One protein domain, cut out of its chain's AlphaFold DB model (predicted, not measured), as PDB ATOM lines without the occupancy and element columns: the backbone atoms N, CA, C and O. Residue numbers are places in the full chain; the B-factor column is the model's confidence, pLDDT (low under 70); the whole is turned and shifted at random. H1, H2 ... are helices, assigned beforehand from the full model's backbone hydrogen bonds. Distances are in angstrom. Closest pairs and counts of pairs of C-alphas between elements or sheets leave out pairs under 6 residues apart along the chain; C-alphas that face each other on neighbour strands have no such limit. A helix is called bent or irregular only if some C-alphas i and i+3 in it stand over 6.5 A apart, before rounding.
ATOM      1  N   LYS A   4     -18.978 -14.193  91.327       89.88
ATOM      2  CA  LYS A   4     -18.837 -13.440  90.068       89.88
ATOM      3  C   LYS A   4     -17.733 -13.979  89.148       89.88
ATOM      4  O   LYS A   4     -17.950 -14.148  87.952       89.88
ATOM      5  N   GLU A   5     -16.552 -14.259  89.697       90.50
ATOM      6  CA  GLU A   5     -15.406 -14.737  88.909       90.50
ATOM      7  C   GLU A   5     -15.601 -16.198  88.478       90.50
ATOM      8  O   GLU A   5     -15.190 -16.597  87.392       90.50
ATOM      9  N   GLU A   6     -16.281 -16.990  89.309       90.62
ATOM     10  CA  GLU A   6     -16.668 -18.362  88.975       90.62
ATOM     11  C   GLU A   6     -17.659 -18.403  87.803       90.62
ATOM     12  O   GLU A   6     -17.425 -19.123  86.835       90.62
ATOM     13  N   LEU A   7     -18.703 -17.569  87.831       92.25
ATOM     14  CA  LEU A   7     -19.682 -17.469  86.743       92.25
ATOM     15  C   LEU A   7     -19.067 -16.961  85.439       92.25
ATOM     16  O   LEU A   7     -19.420 -17.443  84.367       92.25
ATOM     17  N   LYS A   8     -18.112 -16.029  85.517       92.06
ATOM     18  CA  LYS A   8     -17.378 -15.551  84.342       92.06
ATOM     19  C   LYS A   8     -16.584 -16.675  83.674       92.06
ATOM     20  O   LYS A   8     -16.667 -16.845  82.461       92.06
ATOM     21  N   ASN A   9     -15.860 -17.468  84.465       91.38
ATOM     22  CA  ASN A   9     -15.120 -18.622  83.949       91.38
ATOM     23  C   ASN A   9     -16.061 -19.697  83.387       91.38
ATOM     24  O   ASN A   9     -15.760 -20.290  82.353       91.38
ATOM     25  N   ALA A  10     -17.208 -19.923  84.034       92.12
ATOM     26  CA  ALA A  10     -18.217 -20.859  83.553       92.12
ATOM     27  C   ALA A  10     -18.827 -20.417  82.217       92.12
ATOM     28  O   ALA A  10     -18.943 -21.235  81.310       92.12
ATOM     29  N   LEU A  11     -19.152 -19.131  82.054       91.62
ATOM     30  CA  LEU A  11     -19.690 -18.594  80.805       91.62
ATOM     31  C   LEU A  11     -18.715 -18.773  79.631       91.62
ATOM     32  O   LEU A  11     -19.128 -19.199  78.556       91.62
ATOM     33  N   GLU A  12     -17.426 -18.495  79.831       90.50
ATOM     34  CA  GLU A  12     -16.400 -18.706  78.798       90.50
ATOM     35  C   GLU A  12     -16.223 -20.195  78.448       90.50
ATOM     36  O   GLU A  12     -16.116 -20.565  77.276       90.50
ATOM     37  N   ALA A  13     -16.258 -21.077  79.450       88.69
ATOM     38  CA  ALA A  13     -16.207 -22.518  79.221       88.69
ATOM     39  C   ALA A  13     -17.427 -23.004  78.417       88.69
ATOM     40  O   ALA A  13     -17.269 -23.711  77.423       88.69
ATOM     41  N   VAL A  14     -18.629 -22.543  78.767       87.38
ATOM     42  CA  VAL A  14     -19.876 -22.863  78.057       87.38
ATOM     43  C   VAL A  14     -19.841 -22.364  76.607       87.38
ATOM     44  O   VAL A  14     -20.157 -23.127  75.697       87.38
ATOM     45  N   LYS A  15     -19.372 -21.131  76.357       84.12
ATOM     46  CA  LYS A  15     -19.221 -20.570  74.997       84.12
ATOM     47  C   LYS A  15     -18.266 -21.368  74.105       84.12
ATOM     48  O   LYS A  15     -18.402 -21.354  72.887       84.12
ATOM     49  N   THR A  16     -17.311 -22.074  74.703       84.88
ATOM     50  CA  THR A  16     -16.358 -22.947  73.994       84.88
ATOM     51  C   THR A  16     -16.793 -24.417  73.952       84.88
ATOM     52  O   THR A  16     -16.033 -25.274  73.501       84.88
ATOM     53  N   GLY A  17     -18.026 -24.716  74.379       79.75
ATOM     54  CA  GLY A  17     -18.631 -26.050  74.344       79.75
ATOM     55  C   GLY A  17     -18.251 -26.963  75.514       79.75
ATOM     56  O   GLY A  17     -18.513 -28.164  75.458       79.75
ATOM     57  N   ASN A  18     -17.628 -26.430  76.570       84.38
ATOM     58  CA  ASN A  18     -17.317 -27.164  77.795       84.38
ATOM     59  C   ASN A  18     -18.380 -26.892  78.873       84.38
ATOM     60  O   ASN A  18     -18.284 -25.933  79.642       84.38
ATOM     61  N   PHE A  19     -19.397 -27.754  78.929       84.50
ATOM     62  CA  PHE A  19     -20.565 -27.574  79.796       84.50
ATOM     63  C   PHE A  19     -20.375 -28.066  81.244       84.50
ATOM     64  O   PHE A  19     -21.167 -27.691  82.106       84.50
ATOM     65  N   ASP A  20     -19.304 -28.804  81.560       83.25
ATOM     66  CA  ASP A  20     -19.025 -29.288  82.929       83.25
ATOM     67  C   ASP A  20     -18.833 -28.126  83.925       83.25
ATOM     68  O   ASP A  20     -19.156 -28.217  85.112       83.25
ATOM     69  N   ALA A  21     -18.346 -26.982  83.433       79.44
ATOM     70  CA  ALA A  21     -18.189 -25.771  84.232       79.44
ATOM     71  C   ALA A  21     -19.536 -25.137  84.636       79.44
ATOM     72  O   ALA A  21     -19.612 -24.489  85.683       79.44
ATOM     73  N   ALA A  22     -20.599 -25.338  83.845       82.00
ATOM     74  CA  ALA A  22     -21.935 -24.838  84.165       82.00
ATOM     75  C   ALA A  22     -22.526 -25.564  85.380       82.00
ATOM     76  O   ALA A  22     -23.108 -24.926  86.252       82.00
ATOM     77  N   GLU A  23     -22.322 -26.881  85.487       84.12
ATOM     78  CA  GLU A  23     -22.802 -27.678  86.620       84.12
ATOM     79  C   GLU A  23     -22.190 -27.216  87.952       84.12
ATOM     80  O   GLU A  23     -22.920 -27.004  88.927       84.12
ATOM     81  N   SER A  24     -20.873 -26.978  87.984       80.81
ATOM     82  CA  SER A  24     -20.185 -26.463  89.178       80.81
ATOM     83  C   SER A  24     -20.700 -25.079  89.584       80.81
ATOM     84  O   SER A  24     -21.009 -24.855  90.754       80.81
ATOM     85  N   ALA A  25     -20.849 -24.160  88.624       84.94
ATOM     86  CA  ALA A  25     -21.272 -22.790  88.907       84.94
ATOM     87  C   ALA A  25     -22.751 -22.695  89.327       84.94
ATOM     88  O   ALA A  25     -23.107 -21.920  90.219       84.94
ATOM     89  N   VAL A  26     -23.632 -23.516  88.741       83.62
ATOM     90  CA  VAL A  26     -25.064 -23.530  89.084       83.62
ATOM     91  C   VAL A  26     -25.318 -24.090  90.485       83.62
ATOM     92  O   VAL A  26     -26.271 -23.668  91.144       83.62
ATOM     93  N   ALA A  27     -24.457 -24.971  91.002       81.12
ATOM     94  CA  ALA A  27     -24.534 -25.402  92.399       81.12
ATOM     95  C   ALA A  27     -24.399 -24.220  93.379       81.12
ATOM     96  O   ALA A  27     -25.107 -24.181  94.387       81.12
ATOM     97  N   GLY A  28     -23.553 -23.235  93.051       81.62
ATOM     98  CA  GLY A  28     -23.443 -21.968  93.777       81.62
ATOM     99  C   GLY A  28     -24.673 -21.073  93.600       81.62
ATOM    100  O   GLY A  28     -25.203 -20.568  94.586       81.62
ATOM    101  N   LEU A  29     -25.204 -20.954  92.375       83.69
ATOM    102  CA  LEU A  29     -26.424 -20.174  92.103       83.69
ATOM    103  C   LEU A  29     -27.644 -20.679  92.881       83.69
ATOM    104  O   LEU A  29     -28.468 -19.885  93.328       83.69
ATOM    105  N   LYS A  30     -27.763 -21.994  93.086       81.06
ATOM    106  CA  LYS A  30     -28.849 -22.587  93.885       81.06
ATOM    107  C   LYS A  30     -28.796 -22.193  95.370       81.06
ATOM    108  O   LYS A  30     -29.803 -22.364  96.051       81.06
ATOM    109  N   GLN A  31     -27.665 -21.676  95.859       82.50
ATOM    110  CA  GLN A  31     -27.503 -21.175  97.231       82.50
ATOM    111  C   GLN A  31     -27.843 -19.687  97.377       82.50
ATOM    112  O   GLN A  31     -27.883 -19.197  98.504       82.50
ATOM    113  N   LEU A  32     -28.084 -18.974  96.270       83.31
ATOM    114  CA  LEU A  32     -28.488 -17.574  96.321       83.31
ATOM    115  C   LEU A  32     -29.840 -17.420  97.004       83.31
ATOM    116  O   LEU A  32     -30.773 -18.196  96.753       83.31
ATOM    117  N   SER A  33     -29.966 -16.368  97.811       85.25
ATOM    118  CA  SER A  33     -31.265 -15.975  98.345       85.25
ATOM    119  C   SER A  33     -32.251 -15.714  97.201       85.25
ATOM    120  O   SER A  33     -31.880 -15.307  96.095       85.25
ATOM    121  N   ARG A  34     -33.539 -15.950  97.462       84.19
ATOM    122  CA  ARG A  34     -34.623 -15.621  96.532       84.19
ATOM    123  C   ARG A  34     -35.373 -14.389  97.021       84.19
ATOM    124  O   ARG A  34     -35.637 -14.256  98.214       84.19
ATOM    125  N   ARG A  35     -35.768 -13.522  96.090       80.81
ATOM    126  CA  ARG A  35     -36.709 -12.419  96.333       80.81
ATOM    127  C   ARG A  35     -38.106 -12.965  96.651       80.81
ATOM    128  O   ARG A  35     -38.413 -14.118  96.355       80.81
ATOM    129  N   GLU A  36     -38.991 -12.121  97.188       75.19
ATOM    130  CA  GLU A  36     -40.379 -12.499  97.533       75.19
ATOM    131  C   GLU A  36     -41.177 -13.086  96.353       75.19
ATOM    132  O   GLU A  36     -42.108 -13.862  96.549       75.19
ATOM    133  N   ASN A  37     -40.800 -12.749  95.118       68.31
ATOM    134  CA  ASN A  37     -41.389 -13.268  93.884       68.31
ATOM    135  C   ASN A  37     -40.728 -14.564  93.365       68.31
ATOM    136  O   ASN A  37     -41.014 -14.978  92.244       68.31
ATOM    137  N   GLY A  38     -39.843 -15.193  94.149       70.12
ATOM    138  CA  GLY A  38     -39.176 -16.459  93.822       70.12
ATOM    139  C   GLY A  38     -37.934 -16.340  92.928       70.12
ATOM    140  O   GLY A  38     -37.296 -17.348  92.622       70.12
ATOM    141  N   LEU A  39     -37.551 -15.128  92.520       77.25
ATOM    142  CA  LEU A  39     -36.429 -14.886  91.606       77.25
ATOM    143  C   LEU A  39     -35.081 -14.804  92.337       77.25
ATOM    144  O   LEU A  39     -35.059 -14.532  93.535       77.25
ATOM    145  N   PHE A  40     -33.962 -15.042  91.640       83.75
ATOM    146  CA  PHE A  40     -32.619 -14.931  92.231       83.75
ATOM    147  C   PHE A  40     -32.345 -13.513  92.752       83.75
ATOM    148  O   PHE A  40     -32.640 -12.532  92.064       83.75
ATOM    149  N   GLU A  41     -31.741 -13.400  93.939       88.25
ATOM    150  CA  GLU A  41     -31.199 -12.132  94.428       88.25
ATOM    151  C   GLU A  41     -29.849 -11.846  93.759       88.25
ATOM    152  O   GLU A  41     -28.776 -12.158  94.271       88.25
ATOM    153  N   LEU A  42     -29.916 -11.283  92.551       88.31
ATOM    154  CA  LEU A  42     -28.746 -11.043  91.707       88.31
ATOM    155  C   LEU A  42     -27.726 -10.072  92.320       88.31
ATOM    156  O   LEU A  42     -26.555 -10.135  91.950       88.31
ATOM    157  N   THR A  43     -28.122  -9.223  93.275       87.44
ATOM    158  CA  THR A  43     -27.188  -8.303  93.945       87.44
ATOM    159  C   THR A  43     -26.164  -9.019  94.828       87.44
ATOM    160  O   THR A  43     -25.153  -8.434  95.194       87.44
ATOM    161  N   GLU A  44     -26.382 -10.296  95.163       89.50
ATOM    162  CA  GLU A  44     -25.367 -11.132  95.823       89.50
ATOM    163  C   GLU A  44     -24.240 -11.564  94.859       89.50
ATOM    164  O   GLU A  44     -23.172 -11.997  95.301       89.50
ATOM    165  N   VAL A  45     -24.458 -11.449  93.541       90.06
ATOM    166  CA  VAL A  45     -23.468 -11.738  92.488       90.06
ATOM    167  C   VAL A  45     -22.686 -10.483  92.110       90.06
ATOM    168  O   VAL A  45     -21.458 -10.529  92.006       90.06
ATOM    169  N   ASP A  46     -23.392  -9.381  91.873       91.00
ATOM    170  CA  ASP A  46     -22.828  -8.098  91.463       91.00
ATOM    171  C   ASP A  46     -23.737  -6.966  91.947       91.00
ATOM    172  O   ASP A  46     -24.955  -7.060  91.797       91.00
ATOM    173  N   ASP A  47     -23.157  -5.885  92.472       87.12
ATOM    174  CA  ASP A  47     -23.916  -4.699  92.886       87.12
ATOM    175  C   ASP A  47     -24.719  -4.095  91.711       87.12
ATOM    176  O   ASP A  47     -25.759  -3.472  91.932       87.12
ATOM    177  N   ASN A  48     -24.277  -4.306  90.461       88.50
ATOM    178  CA  ASN A  48     -25.056  -4.016  89.260       88.50
ATOM    179  C   ASN A  48     -25.854  -5.248  88.801       88.50
ATOM    180  O   ASN A  48     -25.323  -6.221  88.256       88.50
ATOM    181  N   LEU A  49     -27.172  -5.139  88.928       89.56
ATOM    182  CA  LEU A  49     -28.126  -6.195  88.617       89.56
ATOM    183  C   LEU A  49     -28.046  -6.708  87.164       89.56
ATOM    184  O   LEU A  49     -28.199  -7.904  86.919       89.56
ATOM    185  N   PHE A  50     -27.779  -5.830  86.193       90.88
ATOM    186  CA  PHE A  50     -27.694  -6.197  84.776       90.88
ATOM    187  C   PHE A  50     -26.379  -6.904  84.442       90.88
ATOM    188  O   PHE A  50     -26.369  -7.827  83.626       90.88
ATOM    189  N   GLN A  51     -25.283  -6.533  85.111       89.69
ATOM    190  CA  GLN A  51     -24.015  -7.258  85.000       89.69
ATOM    191  C   GLN A  51     -24.101  -8.639  85.652       89.69
ATOM    192  O   GLN A  51     -23.610  -9.614  85.084       89.69
ATOM    193  N   ALA A  52     -24.794  -8.757  86.788       91.06
ATOM    194  CA  ALA A  52     -25.113 -10.058  87.370       91.06
ATOM    195  C   ALA A  52     -25.951 -10.914  86.404       91.06
ATOM    196  O   ALA A  52     -25.579 -12.049  86.109       91.06
ATOM    197  N   ALA A  53     -27.041 -10.369  85.848       91.31
ATOM    198  CA  ALA A  53     -27.919 -11.075  84.908       91.31
ATOM    199  C   ALA A  53     -27.166 -11.629  83.687       91.31
ATOM    200  O   ALA A  53     -27.376 -12.777  83.287       91.31
ATOM    201  N   ARG A  54     -26.244 -10.830  83.140       91.06
ATOM    202  CA  ARG A  54     -25.375 -11.180  82.010       91.06
ATOM    203  C   ARG A  54     -24.502 -12.410  82.263       91.06
ATOM    204  O   ARG A  54     -24.217 -13.155  81.329       91.06
ATOM    205  N   LEU A  55     -24.090 -12.635  83.508       91.81
ATOM    206  CA  LEU A  55     -23.290 -13.799  83.896       91.81
ATOM    207  C   LEU A  55     -24.164 -14.997  84.280       91.81
ATOM    208  O   LEU A  55     -23.836 -16.136  83.959       91.81
ATOM    209  N   VAL A  56     -25.273 -14.746  84.975       90.69
ATOM    210  CA  VAL A  56     -26.090 -15.790  85.603       90.69
ATOM    211  C   VAL A  56     -26.962 -16.529  84.590       90.69
ATOM    212  O   VAL A  56     -26.981 -17.759  84.586       90.69
ATOM    213  N   TYR A  57     -27.701 -15.817  83.737       91.38
ATOM    214  CA  TYR A  57     -28.756 -16.452  82.937       91.38
ATOM    215  C   TYR A  57     -28.270 -17.329  81.793       91.38
ATOM    216  O   TYR A  57     -28.825 -18.420  81.660       91.38
ATOM    217  N   PRO A  58     -27.231 -16.960  81.023       90.38
ATOM    218  CA  PRO A  58     -26.724 -17.848  79.983       90.38
ATOM    219  C   PRO A  58     -26.136 -19.143  80.568       90.38
ATOM    220  O   PRO A  58     -26.387 -20.226  80.045       90.38
ATOM    221  N   VAL A  59     -25.427 -19.057  81.703       90.50
ATOM    222  CA  VAL A  59     -24.861 -20.227  82.403       90.50
ATOM    223  C   VAL A  59     -25.969 -21.121  82.962       90.50
ATOM    224  O   VAL A  59     -25.918 -22.342  82.807       90.50
ATOM    225  N   TYR A  60     -26.996 -20.522  83.571       88.44
ATOM    226  CA  TYR A  60     -28.157 -21.259  84.065       88.44
ATOM    227  C   TYR A  60     -28.932 -21.925  82.916       88.44
ATOM    228  O   TYR A  60     -29.304 -23.093  83.021       88.44
ATOM    229  N   ALA A  61     -29.121 -21.221  81.796       87.00
ATOM    230  CA  ALA A  61     -29.785 -21.753  80.610       87.00
ATOM    231  C   ALA A  61     -29.033 -22.952  80.013       87.00
ATOM    232  O   ALA A  61     -29.651 -23.982  79.739       87.00
ATOM    233  N   ALA A  62     -27.707 -22.850  79.890       87.06
ATOM    234  CA  ALA A  62     -26.859 -23.931  79.396       87.06
ATOM    235  C   ALA A  62     -26.930 -25.183  80.278       87.06
ATOM    236  O   ALA A  62     -27.109 -26.287  79.765       87.06
ATOM    237  N   TYR A  63     -26.861 -25.021  81.603       86.94
ATOM    238  CA  TYR A  63     -27.004 -26.133  82.544       86.94
ATOM    239  C   TYR A  63     -28.359 -26.843  82.416       86.94
ATOM    240  O   TYR A  63     -28.424 -28.068  82.348       86.94
ATOM    241  N   GLU A  64     -29.457 -26.091  82.368       82.62
ATOM    242  CA  GLU A  64     -30.799 -26.673  82.253       82.62
ATOM    243  C   GLU A  64     -31.006 -27.398  80.905       82.62
ATOM    244  O   GLU A  64     -31.689 -28.427  80.846       82.62
ATOM    245  N   THR A  65     -30.380 -26.903  79.826       79.06
ATOM    246  CA  THR A  65     -30.430 -27.531  78.493       79.06
ATOM    247  C   THR A  65     -29.638 -28.830  78.449       79.06
ATOM    248  O   THR A  65     -30.187 -29.865  78.066       79.06
ATOM    249  N   GLU A  66     -28.365 -28.779  78.838       78.88
ATOM    250  CA  GLU A  66     -27.415 -29.872  78.615       78.88
ATOM    251  C   GLU A  66     -27.381 -30.870  79.782       78.88
ATOM    252  O   GLU A  66     -27.353 -32.084  79.568       78.88
ATOM    253  N   CYS A  67     -27.457 -30.388  81.025       73.69
ATOM    254  CA  CYS A  67     -27.327 -31.226  82.219       73.69
ATOM    255  C   CYS A  67     -28.689 -31.697  82.759       73.69
ATOM    256  O   CYS A  67     -28.827 -32.867  83.118       73.69
ATOM    257  N   ASN A  68     -29.706 -30.824  82.791       71.38
ATOM    258  CA  ASN A  68     -31.023 -31.144  83.375       71.38
ATOM    259  C   ASN A  68     -32.078 -31.630  82.356       71.38
ATOM    260  O   ASN A  68     -33.183 -32.012  82.732       71.38
ATOM    261  N   LYS A  69     -31.746 -31.665  81.055       67.50
ATOM    262  CA  LYS A  69     -32.582 -32.235  79.977       67.50
ATOM    263  C   LYS A  69     -34.023 -31.687  79.909       67.50
ATOM    264  O   LYS A  69     -34.929 -32.417  79.506       67.50
ATOM    265  N   LYS A  70     -34.197 -30.382  80.162       63.12
ATOM    266  CA  LYS A  70     -35.415 -29.584  79.880       63.12
ATOM    267  C   LYS A  70     -36.649 -29.876  80.748       63.12
ATOM    268  O   LYS A  70     -37.706 -30.221  80.221       63.12
ATOM    269  N   GLU A  71     -36.579 -29.591  82.046       50.03
ATOM    270  CA  GLU A  71     -37.797 -29.438  82.872       50.03
ATOM    271  C   GLU A  71     -38.440 -28.032  82.807       50.03
ATOM    272  O   GLU A  71     -39.480 -27.793  83.415       50.03
ATOM    273  N   GLY A  72     -37.915 -27.130  81.967       55.56
ATOM    274  CA  GLY A  72     -38.549 -25.853  81.615       55.56
ATOM    275  C   GLY A  72     -37.890 -24.635  82.264       55.56
ATOM    276  O   GLY A  72     -37.323 -24.709  83.347       55.56
ATOM    277  N   TYR A  73     -37.990 -23.485  81.588       64.69
ATOM    278  CA  TYR A  73     -37.356 -22.219  81.988       64.69
ATOM    279  C   TYR A  73     -38.325 -21.126  82.492       64.69
ATOM    280  O   TYR A  73     -38.007 -19.947  82.319       64.69
ATOM    281  N   PRO A  74     -39.508 -21.414  83.083       59.09
ATOM    282  CA  PRO A  74     -40.472 -20.357  83.417       59.09
ATOM    283  C   PRO A  74     -39.868 -19.269  84.325       59.09
ATOM    284  O   PRO A  74     -40.201 -18.091  84.183       59.09
ATOM    285  N   ASP A  75     -38.901 -19.639  85.169       68.94
ATOM    286  CA  ASP A  75     -38.190 -18.720  86.051       68.94
ATOM    287  C   ASP A  75     -37.293 -17.726  85.300       68.94
ATOM    288  O   ASP A  75     -37.191 -16.578  85.722       68.94
ATOM    289  N   LEU A  76     -36.632 -18.109  84.202       79.38
ATOM    290  CA  LEU A  76     -35.698 -17.224  83.487       79.38
ATOM    291  C   LEU A  76     -36.438 -16.120  82.710       79.38
ATOM    292  O   LEU A  76     -36.016 -14.965  82.719       79.38
ATOM    293  N   LEU A  77     -37.582 -16.422  82.092       82.06
ATOM    294  CA  LEU A  77     -38.360 -15.430  81.343       82.06
ATOM    295  C   LEU A  77     -39.097 -14.483  82.282       82.06
ATOM    296  O   LEU A  77     -39.163 -13.281  82.023       82.06
ATOM    297  N   ALA A  78     -39.607 -14.994  83.407       82.75
ATOM    298  CA  ALA A  78     -40.145 -14.153  84.475       82.75
ATOM    299  C   ALA A  78     -39.076 -13.192  85.030       82.75
ATOM    300  O   ALA A  78     -39.360 -12.014  85.278       82.75
ATOM    301  N   GLN A  79     -37.835 -13.669  85.154       85.06
ATOM    302  CA  GLN A  79     -36.681 -12.866  85.548       85.06
ATOM    303  C   GLN A  79     -36.331 -11.784  84.531       85.06
ATOM    304  O   GLN A  79     -36.289 -10.607  84.884       85.06
ATOM    305  N   LEU A  80     -36.188 -12.148  83.258       88.31
ATOM    306  CA  LEU A  80     -35.864 -11.210  82.184       88.31
ATOM    307  C   LEU A  80     -36.970 -10.164  81.969       88.31
ATOM    308  O   LEU A  80     -36.678  -8.994  81.729       88.31
ATOM    309  N   ARG A  81     -38.246 -10.525  82.160       88.19
ATOM    310  CA  ARG A  81     -39.371  -9.570  82.178       88.19
ATOM    311  C   ARG A  81     -39.312  -8.600  83.352       88.19
ATOM    312  O   ARG A  81     -39.692  -7.437  83.204       88.19
ATOM    313  N   THR A  82     -38.890  -9.069  84.521       87.25
ATOM    314  CA  THR A  82     -38.749  -8.221  85.711       87.25
ATOM    315  C   THR A  82     -37.610  -7.228  85.512       87.25
ATOM    316  O   THR A  82     -37.831  -6.024  85.643       87.25
ATOM    317  N   LEU A  83     -36.462  -7.709  85.038       88.06
ATOM    318  CA  LEU A  83     -35.324  -6.870  84.669       88.06
ATOM    319  C   LEU A  83     -35.662  -5.862  83.582       88.06
ATOM    320  O   LEU A  83     -35.268  -4.705  83.671       88.06
ATOM    321  N   ARG A  84     -36.468  -6.244  82.587       90.06
ATOM    322  CA  ARG A  84     -36.941  -5.303  81.569       90.06
ATOM    323  C   ARG A  84     -37.715  -4.133  82.178       90.06
ATOM    324  O   ARG A  84     -37.586  -3.001  81.712       90.06
ATOM    325  N   LYS A  85     -38.542  -4.390  83.197       88.38
ATOM    326  CA  LYS A  85     -39.300  -3.337  83.893       88.38
ATOM    327  C   LYS A  85     -38.381  -2.420  84.696       88.38
ATOM    328  O   LYS A  85     -38.648  -1.222  84.744       88.38
ATOM    329  N   GLU A  86     -37.335  -2.966  85.307       86.56
ATOM    330  CA  GLU A  86     -36.309  -2.194  86.019       86.56
ATOM    331  C   GLU A  86     -35.489  -1.344  85.037       86.56
ATOM    332  O   GLU A  86     -35.386  -0.134  85.224       86.56
ATOM    333  N   LEU A  87     -35.081  -1.909  83.896       88.06
ATOM    334  CA  LEU A  87     -34.341  -1.202  82.846       88.06
ATOM    335  C   LEU A  87     -35.101   0.021  82.310       88.06
ATOM    336  O   LEU A  87     -34.526   1.090  82.102       88.06
ATOM    337  N   LYS A  88     -36.426  -0.106  82.133       82.88
ATOM    338  CA  LYS A  88     -37.289   1.011  81.706       82.88
ATOM    339  C   LYS A  88     -37.312   2.177  82.707       82.88
ATOM    340  O   LYS A  88     -37.686   3.285  82.316       82.88
ATOM    341  N   ARG A  89     -36.940   1.951  83.974       80.12
ATOM    342  CA  ARG A  89     -36.858   2.988  85.017       80.12
ATOM    343  C   ARG A  89     -35.492   3.672  85.052       80.12
ATOM    344  O   ARG A  89     -35.465   4.884  85.238       80.12
ATOM    345  N   GLU A  90     -34.406   2.926  84.857       70.31
ATOM    346  CA  GLU A  90     -33.031   3.429  85.024       70.31
ATOM    347  C   GLU A  90     -32.505   4.188  83.791       70.31
ATOM    348  O   GLU A  90     -31.774   5.164  83.940       70.31
ATOM    349  N   LYS A  91     -32.967   3.840  82.576       68.88
ATOM    350  CA  LYS A  91     -32.613   4.511  81.302       68.88
ATOM    351  C   LYS A  91     -31.094   4.697  81.081       68.88
ATOM    352  O   LYS A  91     -30.676   5.723  80.546       68.88
ATOM    353  N   SER A  92     -30.278   3.704  81.429       83.38
ATOM    354  CA  SER A  92     -28.829   3.697  81.171       83.38
ATOM    355  C   SER A  92     -28.475   2.896  79.915       83.38
ATOM    356  O   SER A  92     -28.968   1.780  79.719       83.38
ATOM    357  N   LEU A  93     -27.585   3.432  79.069       80.75
ATOM    358  CA  LEU A  93     -27.093   2.729  77.878       80.75
ATOM    359  C   LEU A  93     -26.256   1.500  78.261       80.75
ATOM    360  O   LEU A  93     -26.410   0.441  77.654       80.75
ATOM    361  N   THR A  94     -25.426   1.614  79.298       83.25
ATOM    362  CA  THR A  94     -24.561   0.533  79.794       83.25
ATOM    363  C   THR A  94     -25.373  -0.645  80.327       83.25
ATOM    364  O   THR A  94     -25.095  -1.798  80.000       83.25
ATOM    365  N   GLU A  95     -26.426  -0.368  81.093       88.06
ATOM    366  CA  GLU A  95     -27.338  -1.399  81.606       88.06
ATOM    367  C   GLU A  95     -28.176  -2.010  80.482       88.06
ATOM    368  O   GLU A  95     -28.385  -3.222  80.450       88.06
ATOM    369  N   THR A  96     -28.595  -1.191  79.511       87.00
ATOM    370  CA  THR A  96     -29.330  -1.658  78.329       87.00
ATOM    371  C   THR A  96     -28.477  -2.607  77.491       87.00
ATOM    372  O   THR A  96     -28.956  -3.661  77.073       87.00
ATOM    373  N   ALA A  97     -27.200  -2.277  77.295       85.75
ATOM    374  CA  ALA A  97     -26.249  -3.123  76.589       85.75
ATOM    375  C   ALA A  97     -25.991  -4.441  77.340       85.75
ATOM    376  O   ALA A  97     -26.017  -5.509  76.731       85.75
ATOM    377  N   ALA A  98     -25.810  -4.385  78.663       88.56
ATOM    378  CA  ALA A  98     -25.633  -5.576  79.493       88.56
ATOM    379  C   ALA A  98     -26.868  -6.493  79.476       88.56
ATOM    380  O   ALA A  98     -26.732  -7.711  79.392       88.56
ATOM    381  N   PHE A  99     -28.070  -5.914  79.499       91.56
ATOM    382  CA  PHE A  99     -29.325  -6.657  79.409       91.56
ATOM    383  C   PHE A  99     -29.521  -7.317  78.036       91.56
ATOM    384  O   PHE A  99     -29.941  -8.470  77.965       91.56
ATOM    385  N   LEU A 100     -29.194  -6.617  76.945       88.50
ATOM    386  CA  LEU A 100     -29.244  -7.177  75.591       88.50
ATOM    387  C   LEU A 100     -28.247  -8.326  75.404       88.50
ATOM    388  O   LEU A 100     -28.614  -9.344  74.820       88.50
ATOM    389  N   ASP A 101     -27.030  -8.199  75.941       88.00
ATOM    390  CA  ASP A 101     -26.034  -9.278  75.917       88.00
ATOM    391  C   ASP A 101     -26.499 -10.488  76.744       88.00
ATOM    392  O   ASP A 101     -26.379 -11.630  76.304       88.00
ATOM    393  N   ALA A 102     -27.112 -10.244  77.911       90.06
ATOM    394  CA  ALA A 102     -27.723 -11.293  78.723       90.06
ATOM    395  C   ALA A 102     -28.828 -12.036  77.955       90.06
ATOM    396  O   ALA A 102     -28.868 -13.265  77.985       90.06
ATOM    397  N   LEU A 103     -29.708 -11.311  77.256       89.00
ATOM    398  CA  LEU A 103     -30.798 -11.887  76.465       89.00
ATOM    399  C   LEU A 103     -30.286 -12.750  75.312       89.00
ATOM    400  O   LEU A 103     -30.696 -13.905  75.199       89.00
ATOM    401  N   ILE A 104     -29.390 -12.211  74.481       85.75
ATOM    402  CA  ILE A 104     -28.912 -12.915  73.285       85.75
ATOM    403  C   ILE A 104     -28.053 -14.129  73.650       85.75
ATOM    404  O   ILE A 104     -28.271 -15.208  73.113       85.75
ATOM    405  N   CYS A 105     -27.186 -14.009  74.663       86.81
ATOM    406  CA  CYS A 105     -26.411 -15.150  75.148       86.81
ATOM    407  C   CYS A 105     -27.299 -16.196  75.838       86.81
ATOM    408  O   CYS A 105     -26.982 -17.377  75.830       86.81
ATOM    409  N   THR A 106     -28.412 -15.797  76.464       88.31
ATOM    410  CA  THR A 106     -29.369 -16.771  77.016       88.31
ATOM    411  C   THR A 106     -30.063 -17.538  75.889       88.31
ATOM    412  O   THR A 106     -30.243 -18.748  76.008       88.31
ATOM    413  N   LEU A 107     -30.414 -16.861  74.789       83.50
ATOM    414  CA  LEU A 107     -31.019 -17.477  73.605       83.50
ATOM    415  C   LEU A 107     -30.125 -18.556  72.971       83.50
ATOM    416  O   LEU A 107     -30.666 -19.589  72.582       83.50
ATOM    417  N   ASP A 108     -28.800 -18.375  72.938       83.25
ATOM    418  CA  ASP A 108     -27.848 -19.380  72.417       83.25
ATOM    419  C   ASP A 108     -27.972 -20.742  73.092       83.25
ATOM    420  O   ASP A 108     -27.796 -21.790  72.471       83.25
ATOM    421  N   PHE A 109     -28.244 -20.720  74.395       80.81
ATOM    422  CA  PHE A 109     -28.205 -21.914  75.224       80.81
ATOM    423  C   PHE A 109     -29.587 -22.459  75.546       80.81
ATOM    424  O   PHE A 109     -29.672 -23.523  76.151       80.81
ATOM    425  N   VAL A 110     -30.671 -21.789  75.153       76.69
ATOM    426  CA  VAL A 110     -32.035 -22.311  75.288       76.69
ATOM    427  C   VAL A 110     -32.311 -23.309  74.172       76.69
ATOM    428  O   VAL A 110     -32.039 -23.067  73.000       76.69
ATOM    429  N   SER A 111     -32.933 -24.439  74.511       68.69
ATOM    430  CA  SER A 111     -33.265 -25.411  73.477       68.69
ATOM    431  C   SER A 111     -34.305 -24.895  72.462       68.69
ATOM    432  O   SER A 111     -35.423 -24.562  72.867       68.69
ATOM    433  N   PRO A 112     -34.046 -25.034  71.144       60.75
ATOM    434  CA  PRO A 112     -35.009 -24.694  70.086       60.75
ATOM    435  C   PRO A 112     -36.322 -25.497  70.116       60.75
ATOM    436  O   PRO A 112     -37.302 -25.141  69.465       60.75
ATOM    437  N   GLN A 113     -36.367 -26.609  70.860       57.00
ATOM    438  CA  GLN A 113     -37.572 -27.438  71.007       57.00
ATOM    439  C   GLN A 113     -38.638 -26.783  71.905       57.00
ATOM    440  O   GLN A 113     -39.787 -27.217  71.896       57.00
ATOM    441  N   LEU A 114     -38.282 -25.730  72.649       64.94
ATOM    442  CA  LEU A 114     -39.191 -24.943  73.486       64.94
ATOM    443  C   LEU A 114     -39.564 -23.643  72.768       64.94
ATOM    444  O   LEU A 114     -39.272 -22.542  73.228       64.94
ATOM    445  N   TYR A 115     -40.198 -23.810  71.607       59.16
ATOM    446  CA  TYR A 115     -40.453 -22.751  70.629       59.16
ATOM    447  C   TYR A 115     -41.115 -21.489  71.219       59.16
ATOM    448  O   TYR A 115     -40.681 -20.381  70.925       59.16
ATOM    449  N   GLU A 116     -42.112 -21.640  72.097       65.38
ATOM    450  CA  GLU A 116     -42.802 -20.500  72.728       65.38
ATOM    451  C   GLU A 116     -41.866 -19.649  73.595       65.38
ATOM    452  O   GLU A 116     -41.879 -18.424  73.539       65.38
ATOM    453  N   TYR A 117     -40.987 -20.309  74.347       70.12
ATOM    454  CA  TYR A 117     -40.034 -19.650  75.228       70.12
ATOM    455  C   TYR A 117     -38.948 -18.906  74.435       70.12
ATOM    456  O   TYR A 117     -38.556 -17.794  74.786       70.12
ATOM    457  N   TYR A 118     -38.505 -19.511  73.331       73.44
ATOM    458  CA  TYR A 118     -37.562 -18.914  72.389       73.44
ATOM    459  C   TYR A 118     -38.145 -17.654  71.728       73.44
ATOM    460  O   TYR A 118     -37.502 -16.606  71.728       73.44
ATOM    461  N   ARG A 119     -39.401 -17.721  71.261       74.19
ATOM    462  CA  ARG A 119     -40.116 -16.595  70.640       74.19
ATOM    463  C   ARG A 119     -40.328 -15.422  71.601       74.19
ATOM    464  O   ARG A 119     -40.115 -14.275  71.226       74.19
ATOM    465  N   GLU A 120     -40.720 -15.686  72.848       78.81
ATOM    466  CA  GLU A 120     -40.940 -14.617  73.837       78.81
ATOM    467  C   GLU A 120     -39.632 -13.903  74.235       78.81
ATOM    468  O   GLU A 120     -39.632 -12.698  74.498       78.81
ATOM    469  N   LEU A 121     -38.504 -14.620  74.266       78.94
ATOM    470  CA  LEU A 121     -37.182 -14.023  74.477       78.94
ATOM    471  C   LEU A 121     -36.706 -13.214  73.264       78.94
ATOM    472  O   LEU A 121     -36.132 -12.137  73.442       78.94
ATOM    473  N   GLU A 122     -36.976 -13.697  72.050       79.56
ATOM    474  CA  GLU A 122     -36.708 -12.970  70.806       79.56
ATOM    475  C   GLU A 122     -37.481 -11.646  70.759       79.56
ATOM    476  O   GLU A 122     -36.892 -10.593  70.500       79.56
ATOM    477  N   GLU A 123     -38.785 -11.672  71.040       82.44
ATOM    478  CA  GLU A 123     -39.626 -10.473  71.065       82.44
ATOM    479  C   GLU A 123     -39.082  -9.450  72.073       82.44
ATOM    480  O   GLU A 123     -38.897  -8.273  71.748       82.44
ATOM    481  N   LEU A 124     -38.710  -9.919  73.269       84.56
ATOM    482  CA  LEU A 124     -38.111  -9.089  74.307       84.56
ATOM    483  C   LEU A 124     -36.781  -8.457  73.858       84.56
ATOM    484  O   LEU A 124     -36.535  -7.282  74.154       84.56
ATOM    485  N   PHE A 125     -35.939  -9.199  73.135       85.06
ATOM    486  CA  PHE A 125     -34.692  -8.691  72.556       85.06
ATOM    487  C   PHE A 125     -34.963  -7.641  71.473       85.06
ATOM    488  O   PHE A 125     -34.451  -6.524  71.566       85.06
ATOM    489  N   ARG A 126     -35.831  -7.943  70.500       80.88
ATOM    490  CA  ARG A 126     -36.180  -7.051  69.381       80.88
ATOM    491  C   ARG A 126     -36.755  -5.723  69.862       80.88
ATOM    492  O   ARG A 126     -36.335  -4.663  69.394       80.88
ATOM    493  N   ASP A 127     -37.681  -5.769  70.813       85.69
ATOM    494  CA  ASP A 127     -38.277  -4.567  71.389       85.69
ATOM    495  C   ASP A 127     -37.251  -3.741  72.158       85.69
ATOM    496  O   ASP A 127     -37.245  -2.512  72.073       85.69
ATOM    497  N   THR A 128     -36.347  -4.404  72.881       85.56
ATOM    498  CA  THR A 128     -35.261  -3.722  73.585       85.56
ATOM    499  C   THR A 128     -34.299  -3.058  72.606       85.56
ATOM    500  O   THR A 128     -33.997  -1.882  72.792       85.56
ATOM    501  N   VAL A 129     -33.870  -3.737  71.537       82.50
ATOM    502  CA  VAL A 129     -32.997  -3.154  70.503       82.50
ATOM    503  C   VAL A 129     -33.678  -1.970  69.819       82.50
ATOM    504  O   VAL A 129     -33.069  -0.908  69.693       82.50
ATOM    505  N   ARG A 130     -34.953  -2.108  69.430       80.56
ATOM    506  CA  ARG A 130     -35.720  -1.030  68.790       80.56
ATOM    507  C   ARG A 130     -35.809   0.203  69.689       80.56
ATOM    508  O   ARG A 130     -35.502   1.302  69.235       80.56
ATOM    509  N   GLU A 131     -36.184   0.024  70.956       82.62
ATOM    510  CA  GLU A 131     -36.228   1.123  71.929       82.62
ATOM    511  C   GLU A 131     -34.831   1.725  72.161       82.62
ATOM    512  O   GLU A 131     -34.695   2.942  72.262       82.62
ATOM    513  N   THR A 132     -33.778   0.902  72.186       80.12
ATOM    514  CA  THR A 132     -32.392   1.367  72.356       80.12
ATOM    515  C   THR A 132     -31.966   2.264  71.200       80.12
ATOM    516  O   THR A 132     -31.441   3.349  71.433       80.12
ATOM    517  N   ILE A 133     -32.241   1.853  69.958       77.38
ATOM    518  CA  ILE A 133     -31.964   2.658  68.761       77.38
ATOM    519  C   ILE A 133     -32.748   3.973  68.828       77.38
ATOM    520  O   ILE A 133     -32.178   5.037  68.629       77.38
ATOM    521  N   GLN A 134     -34.033   3.932  69.180       80.19
ATOM    522  CA  GLN A 134     -34.860   5.140  69.256       80.19
ATOM    523  C   GLN A 134     -34.396   6.141  70.322       80.19
ATOM    524  O   GLN A 134     -34.489   7.348  70.114       80.19
ATOM    525  N   VAL A 135     -33.943   5.657  71.480       77.06
ATOM    526  CA  VAL A 135     -33.585   6.516  72.619       77.06
ATOM    527  C   VAL A 135     -32.133   6.980  72.546       77.06
ATOM    528  O   VAL A 135     -31.824   8.099  72.968       77.06
ATOM    529  N   PHE A 136     -31.243   6.130  72.034       74.50
ATOM    530  CA  PHE A 136     -29.807   6.333  72.142       74.50
ATOM    531  C   PHE A 136     -29.077   6.408  70.803       74.50
ATOM    532  O   PHE A 136     -27.922   6.789  70.848       74.50
ATOM    533  N   TYR A 137     -29.668   6.106  69.642       71.81
ATOM    534  CA  TYR A 137     -28.978   6.165  68.341       71.81
ATOM    535  C   TYR A 137     -29.466   7.358  67.499       71.81
ATOM    536  O   TYR A 137     -30.639   7.435  67.140       71.81
ATOM    537  N   HIS A 138     -28.572   8.301  67.184       64.94
ATOM    538  CA  HIS A 138     -28.872   9.530  66.438       64.94
ATOM    539  C   HIS A 138     -27.691   9.914  65.528       64.94
ATOM    540  O   HIS A 138     -26.539   9.828  65.936       64.94
ATOM    541  N   ASP A 139     -27.957  10.339  64.287       61.47
ATOM    542  CA  ASP A 139     -26.936  10.743  63.295       61.47
ATOM    543  C   ASP A 139     -25.803   9.719  63.065       61.47
ATOM    544  O   ASP A 139     -24.636  10.065  62.899       61.47
ATOM    545  N   GLY A 140     -26.147   8.428  63.043       63.19
ATOM    546  CA  GLY A 140     -25.197   7.346  62.755       63.19
ATOM    547  C   GLY A 140     -24.311   6.932  63.935       63.19
ATOM    548  O   GLY A 140     -23.517   5.998  63.797       63.19
ATOM    549  N   HIS A 141     -24.481   7.558  65.100       62.72
ATOM    550  CA  HIS A 141     -23.750   7.250  66.326       62.72
ATOM    551  C   HIS A 141     -24.709   7.094  67.512       62.72
ATOM    552  O   HIS A 141     -25.824   7.615  67.509       62.72
ATOM    553  N   PHE A 142     -24.296   6.362  68.550       66.69
ATOM    554  CA  PHE A 142     -25.006   6.461  69.822       66.69
ATOM    555  C   PHE A 142     -24.748   7.850  70.432       66.69
ATOM    556  O   PHE A 142     -23.690   8.437  70.209       66.69
ATOM    557  N   ARG A 143     -25.750   8.390  71.130       63.06
ATOM    558  CA  ARG A 143     -25.804   9.731  71.722       63.06
ATOM    559  C   ARG A 143     -24.463  10.073  72.380       63.06
ATOM    560  O   ARG A 143     -23.920   9.233  73.090       63.06
ATOM    561  N   GLU A 144     -23.950  11.277  72.098       50.41
ATOM    562  CA  GLU A 144     -22.573  11.694  72.406       50.41
ATOM    563  C   GLU A 144     -22.107  11.265  73.805       50.41
ATOM    564  O   GLU A 144     -22.686  11.627  74.828       50.41
ATOM    565  N   ALA A 145     -21.038  10.475  73.795       49.00
ATOM    566  CA  ALA A 145     -20.307   9.998  74.949       49.00
ATOM    567  C   ALA A 145     -19.247  11.022  75.364       49.00
ATOM    568  O   ALA A 145     -18.236  11.154  74.672       49.00
ATOM    569  N   ASP A 146     -19.422  11.690  76.502       50.28
ATOM    570  CA  ASP A 146     -18.346  12.495  77.105       50.28
ATOM    571  C   ASP A 146     -17.351  11.635  77.927       50.28
ATOM    572  O   ASP A 146     -16.376  12.140  78.482       50.28
ATOM    573  N   ASP A 147     -17.552  10.314  77.996       58.19
ATOM    574  CA  ASP A 147     -16.906   9.419  78.958       58.19
ATOM    575  C   ASP A 147     -16.729   7.963  78.466       58.19
ATOM    576  O   ASP A 147     -17.370   7.479  77.531       58.19
ATOM    577  N   GLY A 148     -15.785   7.250  79.097       59.25
ATOM    578  CA  GLY A 148     -15.354   5.897  78.712       59.25
ATOM    579  C   GLY A 148     -16.425   4.804  78.821       59.25
ATOM    580  O   GLY A 148     -16.308   3.794  78.130       59.25
ATOM    581  N   GLU A 149     -17.475   5.011  79.620       60.16
ATOM    582  CA  GLU A 149     -18.555   4.037  79.839       60.16
ATOM    583  C   GLU A 149     -19.412   3.808  78.582       60.16
ATOM    584  O   GLU A 149     -19.790   2.678  78.270       60.16
ATOM    585  N   ASN A 150     -19.638   4.848  77.778       64.94
ATOM    586  CA  ASN A 150     -20.439   4.736  76.557       64.94
ATOM    587  C   ASN A 150     -19.726   3.962  75.430       64.94
ATOM    588  O   ASN A 150     -20.387   3.338  74.600       64.94
ATOM    589  N   ARG A 151     -18.382   3.932  75.413       70.19
ATOM    590  CA  ARG A 151     -17.618   3.114  74.446       70.19
ATOM    591  C   ARG A 151     -17.753   1.622  74.722       70.19
ATOM    592  O   ARG A 151     -17.820   0.829  73.785       70.19
ATOM    593  N   GLU A 152     -17.784   1.235  75.994       73.56
ATOM    594  CA  GLU A 152     -17.991  -0.158  76.385       73.56
ATOM    595  C   GLU A 152     -19.418  -0.611  76.045       73.56
ATOM    596  O   GLU A 152     -19.602  -1.676  75.454       73.56
ATOM    597  N   ALA A 153     -20.416   0.236  76.313       73.81
ATOM    598  CA  ALA A 153     -21.806  -0.030  75.956       73.81
ATOM    599  C   ALA A 153     -22.019  -0.141  74.433       73.81
ATOM    600  O   ALA A 153     -22.701  -1.054  73.966       73.81
ATOM    601  N   GLU A 154     -21.387   0.731  73.642       75.06
ATOM    602  CA  GLU A 154     -21.411   0.655  72.177       75.06
ATOM    603  C   GLU A 154     -20.792  -0.653  71.666       75.06
ATOM    604  O   GLU A 154     -21.347  -1.299  70.774       75.06
ATOM    605  N   GLN A 155     -19.654  -1.066  72.231       79.75
ATOM    606  CA  GLN A 155     -19.003  -2.314  71.842       79.75
ATOM    607  C   GLN A 155     -19.874  -3.530  72.176       79.75
ATOM    608  O   GLN A 155     -20.011  -4.422  71.340       79.75
ATOM    609  N   LEU A 156     -20.504  -3.541  73.352       77.25
ATOM    610  CA  LEU A 156     -21.439  -4.589  73.762       77.25
ATOM    611  C   LEU A 156     -22.650  -4.672  72.829       77.25
ATOM    612  O   LEU A 156     -23.008  -5.762  72.395       77.25
ATOM    613  N   LEU A 157     -23.237  -3.535  72.452       76.38
ATOM    614  CA  LEU A 157     -24.354  -3.487  71.505       76.38
ATOM    615  C   LEU A 157     -23.956  -3.992  70.120       76.38
ATOM    616  O   LEU A 157     -24.686  -4.780  69.526       76.38
ATOM    617  N   LYS A 158     -22.791  -3.581  69.608       76.31
ATOM    618  CA  LYS A 158     -22.271  -4.080  68.328       76.31
ATOM    619  C   LYS A 158     -22.057  -5.585  68.364       76.31
ATOM    620  O   LYS A 158     -22.431  -6.263  67.412       76.31
ATOM    621  N   THR A 159     -21.497  -6.102  69.455       79.12
ATOM    622  CA  THR A 159     -21.324  -7.542  69.650       79.12
ATOM    623  C   THR A 159     -22.672  -8.253  69.715       79.12
ATOM    624  O   THR A 159     -22.852  -9.223  68.993       79.12
ATOM    625  N   ALA A 160     -23.647  -7.745  70.471       74.50
ATOM    626  CA  ALA A 160     -24.981  -8.339  70.555       74.50
ATOM    627  C   ALA A 160     -25.731  -8.308  69.211       74.50
ATOM    628  O   ALA A 160     -26.411  -9.266  68.870       74.50
ATOM    629  N   ILE A 161     -25.588  -7.240  68.418       71.31
ATOM    630  CA  ILE A 161     -26.194  -7.117  67.081       71.31
ATOM    631  C   ILE A 161     -25.511  -8.049  66.072       71.31
ATOM    632  O   ILE A 161     -26.195  -8.702  65.284       71.31
ATOM    633  N   ALA A 162     -24.178  -8.130  66.092       73.25
ATOM    634  CA  ALA A 162     -23.435  -9.079  65.266       73.25
ATOM    635  C   ALA A 162     -23.822 -10.519  65.624       73.25
ATOM    636  O   ALA A 162     -24.142 -11.300  64.736       73.25
ATOM    637  N   HIS A 163     -23.916 -10.824  66.919       72.12
ATOM    638  CA  HIS A 163     -24.316 -12.136  67.410       72.12
ATOM    639  C   HIS A 163     -25.774 -12.467  67.059       72.12
ATOM    640  O   HIS A 163     -26.062 -13.558  66.584       72.12
ATOM    641  N   ALA A 164     -26.693 -11.503  67.166       70.56
ATOM    642  CA  ALA A 164     -28.068 -11.657  66.690       70.56
ATOM    643  C   ALA A 164     -28.154 -11.873  65.168       70.56
ATOM    644  O   ALA A 164     -29.063 -12.548  64.693       70.56
ATOM    645  N   SER A 165     -27.207 -11.321  64.403       65.69
ATOM    646  CA  SER A 165     -27.102 -11.545  62.956       65.69
ATOM    647  C   SER A 165     -26.535 -12.931  62.627       65.69
ATOM    648  O   SER A 165     -26.948 -13.530  61.641       65.69
ATOM    649  N   GLU A 166     -25.622 -13.461  63.446       65.50
ATOM    650  CA  GLU A 166     -25.148 -14.853  63.359       65.50
ATOM    651  C   GLU A 166     -26.257 -15.841  63.742       65.50
ATOM    652  O   GLU A 166     -26.441 -16.866  63.086       65.50
ATOM    653  N   LEU A 167     -27.082 -15.472  64.721       63.22
ATOM    654  CA  LEU A 167     -28.324 -16.147  65.073       63.22
ATOM    655  C   LEU A 167     -29.454 -15.881  64.066       63.22
ATOM    656  O   LEU A 167     -30.604 -15.943  64.466       63.22
ATOM    657  N   GLN A 168     -29.197 -15.639  62.771       55.00
ATOM    658  CA  GLN A 168     -30.203 -15.358  61.718       55.00
ATOM    659  C   GLN A 168     -31.335 -16.406  61.552       55.00
ATOM    660  O   GLN A 168     -32.233 -16.220  60.740       55.00
TER     661      GLN A 168
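This is residues 4 to 168 of the 728 residues of a protein of Lachnospiraceae bacterium (UniProt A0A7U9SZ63). Four long helices, H3, H4, H5 and H6, stand side by side as an up-and-down bundle, each running against the one before it. H3 and H5 make the middle of the domain, with H4 and H6 along one side of them; on the other side the hairpin of H1 and H2 packs on H3, and H7 packs on H5. The printed part has 165 residues with seven named helices, H1 to H7 in chain order, and no named strand, an all-helix domain. It is compact, with a radius of gyration of the C-alphas of 15.5 A and spans of 47 by 33 by 30 A.

Find C-alpha 115 at (-40.453, -22.751, 70.629); from there H6, the longest, runs 31.0 A to residue 136. H5 is residues 93 to 109, H4 74 to 90 and H3 49 to 66. H3 is only just irregular, with C-alphas 55 and 58 6.6 A apart. H1, residues 4 to 15, begins at (-18.837, -13.440, 90.068); H2 is residues 20 to 29 and H7 148 to 166.

H6 touches H5 at Phe 125 and Leu 103, their closest C-alphas, 6.4 A apart. H5 touches H3 at Ala 102 and Arg 54, 4.0 A, at a shallow tilt of 3 degrees, the same way. H7 touches H5 at Ala 153 and Thr 94, 4.8 A. H1 touches H3 at Leu 11 and Val 59, 5.7 A, a steep tilt of 45 degrees. Every O i to N i+4 pair is within hydrogen-bond range in H1 and H6, but 4 of 6 in H2, 12 of 14 in H3, 12 of 13 in H4 and H5, and 14 of 15 in H7.

The printed part has no cut. Look for long links from H2 to H3 and from H6 to H7; pLDDT is under 70 at 32 residues, among them 138 to 150.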